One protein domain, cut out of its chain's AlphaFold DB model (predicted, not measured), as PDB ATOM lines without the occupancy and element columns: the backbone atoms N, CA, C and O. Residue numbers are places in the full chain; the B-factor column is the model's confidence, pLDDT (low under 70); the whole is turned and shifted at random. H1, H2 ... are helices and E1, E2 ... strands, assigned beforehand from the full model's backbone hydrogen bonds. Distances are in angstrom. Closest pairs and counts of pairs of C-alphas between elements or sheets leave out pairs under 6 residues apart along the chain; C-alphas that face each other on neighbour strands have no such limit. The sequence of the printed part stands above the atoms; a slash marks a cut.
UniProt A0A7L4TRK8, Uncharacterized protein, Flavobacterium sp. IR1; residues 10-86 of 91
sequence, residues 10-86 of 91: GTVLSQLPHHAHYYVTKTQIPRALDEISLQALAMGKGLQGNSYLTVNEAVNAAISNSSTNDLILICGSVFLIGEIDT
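What this domain is: This is residues 10 to 86 of the 91 residues of an uncharacterized protein of Flavobacterium sp. IR1 (UniProt A0A7L4TRK8). A short ribbon of two parallel strands, E1 and E2, makes the middle of a small domain, with helix H2 on one side of it and the longest helix, H3, on the other. After H3 the chain folds back through a long unnamed stretch, residues 65 to 77, to the short helix H4, and the short helix H1 is near H2. The printed part has 77 residues, with four named helices and two named strands in the order H1 E1 H2 E2 H3 H4; the class is mixed, with 37 residues, under half, in named elements. The whole is compact, with a radius of gyration of the C-alphas of 12.0 A and spans of 31 by 28 by 17 A.

How they stand to each other: E1, residues 22 to 25, and E2, residues 49 to 52, are parallel neighbours at 23 degrees; N 24 and O 50 are within hydrogen-bond range at 2.8 A, as are N 52 and O 24 at 2.8 A. H2, residues 35 to 43, lies between them in the chain, a strand-helix-strand unit, two parallel strands joined through a helix, with a right-handed crossover. The closest C-alphas of H2 and E1 are those of Glu 35 and Thr 25, 4.7 A apart. For H3, residues 55 to 64, and E1 they are those of Ala 58 and Tyr 23, 5.6 A apart. H2 and H3 are apart. H1, residues 10 to 14, is close to H2 but not clearly touching: the closest C-alphas, of Leu 13 and Ala 42, are 6.2 A apart. H4, residues 78 to 82, is close to H3 but not clearly touching: the closest C-alphas, of Leu 80 and Val 55, are 6.7 A apart. In H1, H2, H3 and H4 every O i to N i+4 pair is within hydrogen-bond range.

Where its parts are: E1 is 9.6 A long from C-alpha 22 at (157.849, 121.211, 174.117), and E2 is 10.0 A. H3 is 14.3 A long and H2 11.9 A. H1 begins at C-alpha 10 at (168.896, 110.638, 175.826) and H4 ends at C-alpha 82 at (155.882, 112.813, 156.811).

The domain as a whole: The C-alphas of Pro 30 and Asn 69, the two farthest apart, are 36.0 A apart. The link from H3 to H4 is long, with 13 residues. The printed part has no cut, and no printed residue is under 70 in pLDDT.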
ATOM      1  N   GLY A  10     168.326 109.936 174.677       95.62
ATOM      2  CA  GLY A  10     168.896 110.638 175.826       95.62
ATOM      3  C   GLY A  10     169.903 111.713 175.418       95.62
ATOM      4  O   GLY A  10     169.847 112.831 175.943       95.62
ATOM      5  N   THR A  11     170.782 111.401 174.462       96.25
ATOM      6  CA  THR A  11     171.745 112.369 173.921       96.25
ATOM      7  C   THR A  11     171.039 113.502 173.185       96.25
ATOM      8  O   THR A  11     171.348 114.662 173.443       96.25
ATOM      9  N   VAL A  12     170.045 113.195 172.339       95.25
ATOM     10  CA  VAL A  12     169.269 114.224 171.623       95.25
ATOM     11  C   VAL A  12     168.574 115.169 172.598       95.25
ATOM     12  O   VAL A  12     168.758 116.376 172.492       95.25
ATOM     13  N   LEU A  13     167.829 114.643 173.577       96.88
ATOM     14  CA  LEU A  13     167.119 115.472 174.557       96.88
ATOM     15  C   LEU A  13     168.080 116.367 175.352       96.88
ATOM     16  O   LEU A  13     167.759 117.514 175.628       96.88
ATOM     17  N   SER A  14     169.286 115.886 175.665       96.62
ATOM     18  CA  SER A  14     170.270 116.667 176.432       96.62
ATOM     19  C   SER A  14     170.842 117.870 175.662       96.62
ATOM     20  O   SER A  14     171.493 118.715 176.268       96.62
ATOM     21  N   GLN A  15     170.622 117.955 174.348       95.75
ATOM     22  CA  GLN A  15     171.057 119.082 173.514       95.75
ATOM     23  C   GLN A  15     169.957 120.127 173.292       95.75
ATOM     24  O   GLN A  15     170.224 121.181 172.716       95.75
ATOM     25  N   LEU A  16     168.718 119.841 173.701       96.38
ATOM     26  CA  LEU A  16     167.590 120.722 173.427       96.38
ATOM     27  C   LEU A  16     167.510 121.865 174.460       96.38
ATOM     28  O   LEU A  16     167.841 121.678 175.632       96.38
ATOM     29  N   PRO A  17     167.074 123.067 174.048       96.62
ATOM     30  CA  PRO A  17     167.037 124.239 174.919       96.62
ATOM     31  C   PRO A  17     165.992 124.118 176.036       96.62
ATOM     32  O   PRO A  17     164.806 123.934 175.779       96.62
ATOM     33  N   HIS A  18     166.389 124.339 177.288       96.62
ATOM     34  CA  HIS A  18     165.460 124.290 178.431       96.62
ATOM     35  C   HIS A  18     164.379 125.381 178.424       96.62
ATOM     36  O   HIS A  18     163.360 125.233 179.087       96.62
ATOM     37  N   HIS A  19     164.600 126.476 177.698       94.81
ATOM     38  CA  HIS A  19     163.672 127.605 177.630       94.81
ATOM     39  C   HIS A  19     162.595 127.447 176.544       94.81
ATOM     40  O   HIS A  19     161.761 128.334 176.392       94.81
ATOM     41  N   ALA A  20     162.615 126.359 175.767       96.50
ATOM     42  CA  ALA A  20     161.606 126.108 174.745       96.50
ATOM     43  C   ALA A  20     160.352 125.433 175.320       96.50
ATOM     44  O   ALA A  20     160.418 124.672 176.285       96.50
ATOM     45  N   HIS A  21     159.213 125.661 174.664       96.69
ATOM     46  CA  HIS A  21     157.966 124.949 174.934       96.69
ATOM     47  C   HIS A  21     157.909 123.654 174.121       96.69
ATOM     48  O   HIS A  21     157.922 123.685 172.888       96.69
ATOM     49  N   TYR A  22     157.836 122.504 174.796       98.31
ATOM     50  CA  TYR A  22     157.849 121.211 174.117       98.31
ATOM     51  C   TYR A  22     156.442 120.684 173.828       98.31
ATOM     52  O   TYR A  22     155.597 120.547 174.710       98.31
ATOM     53  N   TYR A  23     156.237 120.304 172.570       98.62
ATOM     54  CA  TYR A  23     155.063 119.575 172.096       98.62
ATOM     55  C   TYR A  23     155.523 118.171 171.721       98.62
ATOM     56  O   TYR A  23     156.176 117.978 170.691       98.62
ATOM     57  N   VAL A  24     155.298 117.205 172.607       98.56
ATOM     58  CA  VAL A  24     155.766 115.824 172.459       98.56
ATOM     59  C   VAL A  24     154.692 115.000 171.763       98.56
ATOM     60  O   VAL A  24     153.522 115.095 172.104       98.56
ATOM     61  N   THR A  25     155.063 114.195 170.774       98.62
ATOM     62  CA  THR A  25     154.100 113.376 170.027       98.62
ATOM     63  C   THR A  25     154.744 112.120 169.449       98.62
ATOM     64  O   THR A  25     155.967 111.954 169.511       98.62
ATOM     65  N   LYS A  26     153.919 111.250 168.861       98.12
ATOM     66  CA  LYS A  26     154.335 110.050 168.143       98.12
ATOM     67  C   LYS A  26     153.741 109.994 166.738       98.12
ATOM     68  O   LYS A  26     152.650 110.487 166.469       98.12
ATOM     69  N   THR A  27     154.480 109.327 165.864       96.75
ATOM     70  CA  THR A  27     153.997 108.867 164.558       96.75
ATOM     71  C   THR A  27     153.230 107.559 164.696       96.75
ATOM     72  O   THR A  27     153.553 106.752 165.570       96.75
ATOM     73  N   GLN A  28     152.301 107.273 163.791       95.81
ATOM     74  CA  GLN A  28     151.479 106.058 163.801       95.81
ATOM     75  C   GLN A  28     152.187 104.869 163.128       95.81
ATOM     76  O   GLN A  28     151.647 104.203 162.246       95.81
ATOM     77  N   ILE A  29     153.423 104.587 163.558       95.19
ATOM     78  CA  ILE A  29     154.237 103.461 163.076       95.19
ATOM     79  C   ILE A  29     154.728 102.590 164.247       95.19
ATOM     80  O   ILE A  29     155.026 103.125 165.316       95.19
ATOM     81  N   PRO A  30     154.933 101.268 164.066       95.06
ATOM     82  CA  PRO A  30     155.275 100.350 165.169       95.06
ATOM     83  C   PRO A  30     156.542 100.706 165.964       95.06
ATOM     84  O   PRO A  30     156.691 100.361 167.141       95.06
ATOM     85  N   ARG A  31     157.481 101.397 165.314       95.75
ATOM     86  CA  ARG A  31     158.761 101.799 165.904       95.75
ATOM     87  C   ARG A  31     158.766 103.196 166.523       95.75
ATOM     88  O   ARG A  31     159.817 103.618 166.999       95.75
ATOM     89  N   ALA A  32     157.657 103.930 166.488       97.25
ATOM     90  CA  ALA A  32     157.564 105.222 167.157       97.25
ATOM     91  C   ALA A  32     157.710 105.032 168.669       97.25
ATOM     92  O   ALA A  32     157.136 104.095 169.227       97.25
ATOM     93  N   LEU A  33     158.487 105.887 169.331       97.56
ATOM     94  CA  LEU A  33     158.428 105.946 170.784       97.56
ATOM     95  C   LEU A  33     157.079 106.549 171.181       97.56
ATOM     96  O   LEU A  33     156.628 107.517 170.574       97.56
ATOM     97  N   ASP A  34     156.457 105.953 172.189       98.00
ATOM     98  CA  ASP A  34     155.221 106.458 172.766       98.00
ATOM     99  C   ASP A  34     155.411 107.878 173.331       98.00
ATOM    100  O   ASP A  34     156.431 108.178 173.956       98.00
ATOM    101  N   GLU A  35     154.445 108.761 173.094       98.31
ATOM    102  CA  GLU A  35     154.507 110.176 173.454       98.31
ATOM    103  C   GLU A  35     154.616 110.391 174.963       98.31
ATOM    104  O   GLU A  35     155.353 111.281 175.385       98.31
ATOM    105  N   ILE A  36     153.960 109.552 175.773       98.38
ATOM    106  CA  ILE A  36     154.022 109.636 177.237       98.38
ATOM    107  C   ILE A  36     155.410 109.212 177.709       98.38
ATOM    108  O   ILE A  36     156.020 109.861 178.557       98.38
ATOM    109  N   SER A  37     155.957 108.159 177.100       97.94
ATOM    110  CA  SER A  37     157.319 107.700 177.390       97.94
ATOM    111  C   SER A  37     158.369 108.752 177.010       97.94
ATOM    112  O   SER A  37     159.281 109.031 177.789       97.94
ATOM    113  N   LEU A  38     158.241 109.373 175.832       98.19
ATOM    114  CA  LEU A  38     159.146 110.437 175.389       98.19
ATOM    115  C   LEU A  38     159.020 111.691 176.263       98.19
ATOM    116  O   LEU A  38     160.036 112.296 176.601       98.19
ATOM    117  N   GLN A  39     157.800 112.059 176.663       98.44
ATOM    118  CA  GLN A  39     157.555 113.185 177.560       98.44
ATOM    119  C   GLN A  39     158.215 112.946 178.919       98.44
ATOM    120  O   GLN A  39     158.920 113.825 179.404       98.44
ATOM    121  N   ALA A  40     158.067 111.753 179.501       98.25
ATOM    122  CA  ALA A  40     158.705 111.411 180.769       98.25
ATOM    123  C   ALA A  40     160.240 111.520 180.693       98.25
ATOM    124  O   ALA A  40     160.869 112.084 181.590       98.25
ATOM    125  N   LEU A  41     160.850 111.048 179.598       97.81
ATOM    126  CA  LEU A  41     162.291 111.196 179.358       97.81
ATOM    127  C   LEU A  41     162.707 112.669 179.229       97.81
ATOM    128  O   LEU A  41     163.717 113.073 179.806       97.81
ATOM    129  N   ALA A  42     161.930 113.473 178.501       98.00
ATOM    130  CA  ALA A  42     162.172 114.904 178.327       98.00
ATOM    131  C   ALA A  42     162.054 115.663 179.662       98.00
ATOM    132  O   ALA A  42     162.953 116.423 180.026       98.00
ATOM    133  N   MET A  43     161.015 115.379 180.450       97.25
ATOM    134  CA  MET A  43     160.815 115.953 181.783       97.25
ATOM    135  C   MET A  43     161.946 115.585 182.745       97.25
ATOM    136  O   MET A  43     162.417 116.445 183.486       97.25
ATOM    137  N   GLY A  44     162.451 114.347 182.688       97.50
ATOM    138  CA  GLY A  44     163.630 113.922 183.451       97.50
ATOM    139  C   GLY A  44     164.910 114.696 183.099       97.50
ATOM    140  O   GLY A  44     165.866 114.694 183.872       97.50
ATOM    141  N   LYS A  45     164.928 115.388 181.954       97.12
ATOM    142  CA  LYS A  45     165.987 116.306 181.517       97.12
ATOM    143  C   LYS A  45     165.624 117.777 181.734       97.12
ATOM    144  O   LYS A  45     166.337 118.644 181.252       97.12
ATOM    145  N   GLY A  46     164.537 118.087 182.439       97.00
ATOM    146  CA  GLY A  46     164.091 119.464 182.661       97.00
ATOM    147  C   GLY A  46     163.514 120.141 181.414       97.00
ATOM    148  O   GLY A  46     163.467 121.367 181.365       97.00
ATOM    149  N   LEU A  47     163.103 119.370 180.404       97.88
ATOM    150  CA  LEU A  47     162.392 119.870 179.229       97.88
ATOM    151  C   LEU A  47     160.888 119.755 179.484       97.88
ATOM    152  O   LEU A  47     160.349 118.652 179.581       97.88
ATOM    153  N   GLN A  48     160.216 120.893 179.636       95.56
ATOM    154  CA  GLN A  48     158.805 120.933 180.018       95.56
ATOM    155  C   GLN A  48     157.893 121.010 178.796       95.56
ATOM    156  O   GLN A  48     158.120 121.794 177.873       95.56
ATOM    157  N   GLY A  49     156.831 120.210 178.795       95.94
ATOM    158  CA  GLY A  49     155.916 120.152 177.669       95.94
ATOM    159  C   GLY A  49     154.780 119.163 177.846       95.94
ATOM    160  O   GLY A  49     154.774 118.362 178.781       95.94
ATOM    161  N   ASN A  50     153.845 119.210 176.904       98.25
ATOM    162  CA  ASN A  50     152.676 118.338 176.864       98.25
ATOM    163  C   ASN A  50     152.835 117.259 175.791       98.25
ATOM    164  O   ASN A  50     153.513 117.466 174.782       98.25
ATOM    165  N   SER A  51     152.195 116.115 176.013       98.44
ATOM    166  CA  SER A  51     152.102 115.016 175.056       98.44
ATOM    167  C   SER A  51     150.814 115.090 174.234       98.44
ATOM    168  O   SER A  51     149.755 115.404 174.774       98.44
ATOM    169  N   TYR A  52     150.895 114.718 172.960       98.62
ATOM    170  CA  TYR A  52     149.787 114.696 172.007       98.62
ATOM    171  C   TYR A  52     149.807 113.388 171.220       98.62
ATOM    172  O   TYR A  52     150.875 112.934 170.794       98.62
ATOM    173  N   LEU A  53     148.632 112.802 170.993       97.75
ATOM    174  CA  LEU A  53     148.515 111.452 170.439       97.75
ATOM    175  C   LEU A  53     148.917 111.393 168.960       97.75
ATOM    176  O   LEU A  53     149.411 110.364 168.490       97.75
ATOM    177  N   THR A  54     148.721 112.498 168.234       97.69
ATOM    178  CA  THR A  54     149.045 112.619 166.810       97.69
ATOM    179  C   THR A  54     149.928 113.830 166.514       97.69
ATOM    180  O   THR A  54     149.880 114.848 167.210       97.69
ATOM    181  N   VAL A  55     150.716 113.739 165.432       97.19
ATOM    182  CA  VAL A  55     151.592 114.832 164.978       97.19
ATOM    183  C   VAL A  55     150.796 116.116 164.748       97.19
ATOM    184  O   VAL A  55     151.214 117.189 165.175       97.19
ATOM    185  N   ASN A  56     149.618 116.008 164.137       96.75
ATOM    186  CA  ASN A  56     148.790 117.165 163.805       96.75
ATOM    187  C   ASN A  56     148.149 117.826 165.029       96.75
ATOM    188  O   ASN A  56     148.028 119.048 165.054       96.75
ATOM    189  N   GLU A  57     147.802 117.070 166.074       97.94
ATOM    190  CA  GLU A  57     147.382 117.656 167.355       97.94
ATOM    191  C   GLU A  57     148.502 118.493 167.982       97.94
ATOM    192  O   GLU A  57     148.260 119.626 168.402       97.94
ATOM    193  N   ALA A  58     149.733 117.973 167.991       98.19
ATOM    194  CA  ALA A  58     150.888 118.693 168.524       98.19
ATOM    195  C   ALA A  58     151.181 119.977 167.742       98.19
ATOM    196  O   ALA A  58     151.440 121.018 168.345       98.19
ATOM    197  N   VAL A  59     151.138 119.910 166.408       96.94
ATOM    198  CA  VAL A  59     151.403 121.068 165.545       96.94
ATOM    199  C   VAL A  59     150.320 122.134 165.720       96.94
ATOM    200  O   VAL A  59     150.656 123.291 165.950       96.94
ATOM    201  N   ASN A  60     149.037 121.761 165.718       96.69
ATOM    202  CA  ASN A  60     147.939 122.706 165.952       96.69
ATOM    203  C   ASN A  60     148.011 123.367 167.334       96.69
ATOM    204  O   ASN A  60     147.762 124.569 167.454       96.69
ATOM    205  N   ALA A  61     148.377 122.611 168.372       97.94
ATOM    206  CA  ALA A  61     148.586 123.171 169.702       97.94
ATOM    207  C   ALA A  61     149.775 124.143 169.727       97.94
ATOM    208  O   ALA A  61     149.674 125.207 170.335       97.94
ATOM    209  N   ALA A  62     150.873 123.813 169.037       97.06
ATOM    210  CA  ALA A  62     152.033 124.693 168.923       97.06
ATOM    211  C   ALA A  62     151.684 126.008 168.219       97.06
ATOM    212  O   ALA A  62     152.007 127.068 168.742       97.06
ATOM    213  N   ILE A  63     150.967 125.940 167.093       95.56
ATOM    214  CA  ILE A  63     150.494 127.116 166.352       95.56
ATOM    215  C   ILE A  63     149.579 127.974 167.228       95.56
ATOM    216  O   ILE A  63     149.804 129.175 167.359       95.56
ATOM    217  N   SER A  64     148.585 127.361 167.878       96.12
ATOM    218  CA  SER A  64     147.596 128.082 168.696       96.12
ATOM    219  C   SER A  64     148.215 128.810 169.894       96.12
ATOM    220  O   SER A  64     147.668 129.808 170.355       96.12
ATOM    221  N   ASN A  65     149.347 128.316 170.396       96.38
ATOM    222  CA  ASN A  65     150.063 128.890 171.533       96.38
ATOM    223  C   ASN A  65     151.245 129.781 171.118       96.38
ATOM    224  O   ASN A  65     151.954 130.279 171.990       96.38
ATOM    225  N   SER A  66     151.492 129.942 169.817       95.56
ATOM    226  CA  SER A  66     152.589 130.752 169.285       95.56
ATOM    227  C   SER A  66     152.121 132.148 168.886       95.56
ATOM    228  O   SER A  66     150.978 132.354 168.475       95.56
ATOM    229  N   SER A  67     153.023 133.113 168.987       95.75
ATOM    230  CA  SER A  67     152.884 134.443 168.406       95.75
ATOM    231  C   SER A  67     153.559 134.516 167.033       95.75
ATOM    232  O   SER A  67     154.359 133.660 166.663       95.75
ATOM    233  N   THR A  68     153.301 135.590 166.282       92.69
ATOM    234  CA  THR A  68     153.889 135.809 164.945       92.69
ATOM    235  C   THR A  68     155.415 135.925 164.939       92.69
ATOM    236  O   THR A  68     156.022 135.845 163.877       92.69
ATOM    237  N   ASN A  69     156.031 136.158 166.101       95.56
ATOM    238  CA  ASN A  69     157.479 136.304 166.238       95.56
ATOM    239  C   ASN A  69     158.150 135.035 166.787       95.56
ATOM    240  O   ASN A  69     159.373 135.014 166.930       95.56
ATOM    241  N   ASP A  70     157.373 133.998 167.106       95.69
ATOM    242  CA  ASP A  70     157.904 132.741 167.617       95.69
ATOM    243  C   ASP A  70     158.349 131.817 166.482       95.69
ATOM    244  O   ASP A  70     157.805 131.815 165.377       95.69
ATOM    245  N   LEU A  71     159.342 130.980 166.779       94.75
ATOM    246  CA  LEU A  71     159.784 129.912 165.890       94.75
ATOM    247  C   LEU A  71     159.213 128.575 166.363       94.75
ATOM    248  O   LEU A  71     159.573 128.082 167.434       94.75
ATOM    249  N   ILE A  72     158.408 127.932 165.519       95.62
ATOM    250  CA  ILE A  72     158.014 126.535 165.711       95.62
ATOM    251  C   ILE A  72     159.003 125.635 164.966       95.62
ATOM    252  O   ILE A  72     159.037 125.605 163.738       95.62
ATOM    253  N   LEU A  73     159.790 124.860 165.715       95.94
ATOM    254  CA  LEU A  73     160.677 123.840 165.157       95.94
ATOM    255  C   LEU A  73     160.064 122.444 165.312       95.94
ATOM    256  O   LEU A  73     159.939 121.915 166.419       95.94
ATOM    257  N   ILE A  74     159.753 121.809 164.184       95.94
ATOM    258  CA  ILE A  74     159.295 120.421 164.141       95.94
ATOM    259  C   ILE A  74     160.489 119.522 163.805       95.94
ATOM    260  O   ILE A  74     161.089 119.638 162.739       95.94
ATOM    261  N   CYS A  75     160.867 118.633 164.726       94.81
ATOM    262  CA  CYS A  75     162.077 117.818 164.599       94.81
ATOM    263  C   CYS A  75     161.968 116.454 165.309       94.81
ATOM    264  O   CYS A  75     161.011 116.175 166.042       94.81
ATOM    265  N   GLY A  76     162.983 115.608 165.090       93.50
ATOM    266  CA  GLY A  76     163.197 114.329 165.780       93.50
ATOM    267  C   GLY A  76     163.183 113.103 164.863       93.50
ATOM    268  O   GLY A  76     163.997 112.197 165.037       93.50
ATOM    269  N   SER A  77     162.317 113.074 163.848       94.00
ATOM    270  CA  SER A  77     162.201 111.941 162.922       94.00
ATOM    271  C   SER A  77     161.672 112.374 161.558       94.00
ATOM    272  O   SER A  77     160.723 113.146 161.481       94.00
ATOM    273  N   VAL A  78     162.217 111.807 160.479       94.69
ATOM    274  CA  VAL A  78     161.678 112.003 159.119       94.69
ATOM    275  C   VAL A  78     160.246 111.474 158.979       94.69
ATOM    276  O   VAL A  78     159.456 112.046 158.239       94.69
ATOM    277  N   PHE A  79     159.877 110.435 159.740       94.00
ATOM    278  CA  PHE A  79     158.505 109.908 159.768       94.00
ATOM    279  C   PHE A  79     157.534 110.911 160.373       94.00
ATOM    280  O   PHE A  79     156.392 110.990 159.943       94.00
ATOM    281  N   LEU A  80     158.004 111.696 161.346       95.31
ATOM    282  CA  LEU A  80     157.186 112.718 161.980       95.31
ATOM    283  C   LEU A  80     156.887 113.849 161.009       95.31
ATOM    284  O   LEU A  80     155.742 114.267 160.915       95.31
ATOM    285  N   ILE A  81     157.887 114.281 160.238       93.88
ATOM    286  CA  ILE A  81     157.677 115.268 159.172       93.88
ATOM    287  C   ILE A  81     156.696 114.739 158.118       93.88
ATOM    288  O   ILE A  81     155.844 115.487 157.650       93.88
ATOM    289  N   GLY A  82     156.770 113.447 157.788       94.19
ATOM    290  CA  GLY A  82     155.882 112.813 156.811       94.19
ATOM    291  C   GLY A  82     154.401 112.723 157.209       94.19
ATOM    292  O   GLY A  82     153.575 112.507 156.332       94.19
ATOM    293  N   GLU A  83     154.052 112.886 158.490       95.19
ATOM    294  CA  GLU A  83     152.659 112.834 158.975       95.19
ATOM    295  C   GLU A  83     152.007 114.215 159.147       95.19
ATOM    296  O   GLU A  83     150.825 114.300 159.494       95.19
ATOM    297  N   ILE A  84     152.752 115.299 158.921       94.75
ATOM    298  CA  ILE A  84     152.220 116.659 159.038       94.75
ATOM    299  C   ILE A  84     151.168 116.880 157.947       94.75
ATOM    300  O   ILE A  84     151.442 116.687 156.760       94.75
ATOM    301  N   ASP A  85     149.969 117.311 158.351       93.88
ATOM    302  CA  ASP A  85     148.919 117.708 157.427       93.88
ATOM    303  C   ASP A  85     149.415 118.904 156.653       93.88
ATOM    304  O   ASP A  85     149.774 119.970 157.155       93.88
ATOM    305  N   THR A  86     149.403 118.670 155.368       89.56
ATOM    306  CA  THR A  86     149.931 119.564 154.405       89.56
ATOM    307  C   THR A  86     149.099 120.865 154.369       89.56
ATOM    308  O   THR A  86     149.632 121.950 154.261       89.56
TER     309      THR A  86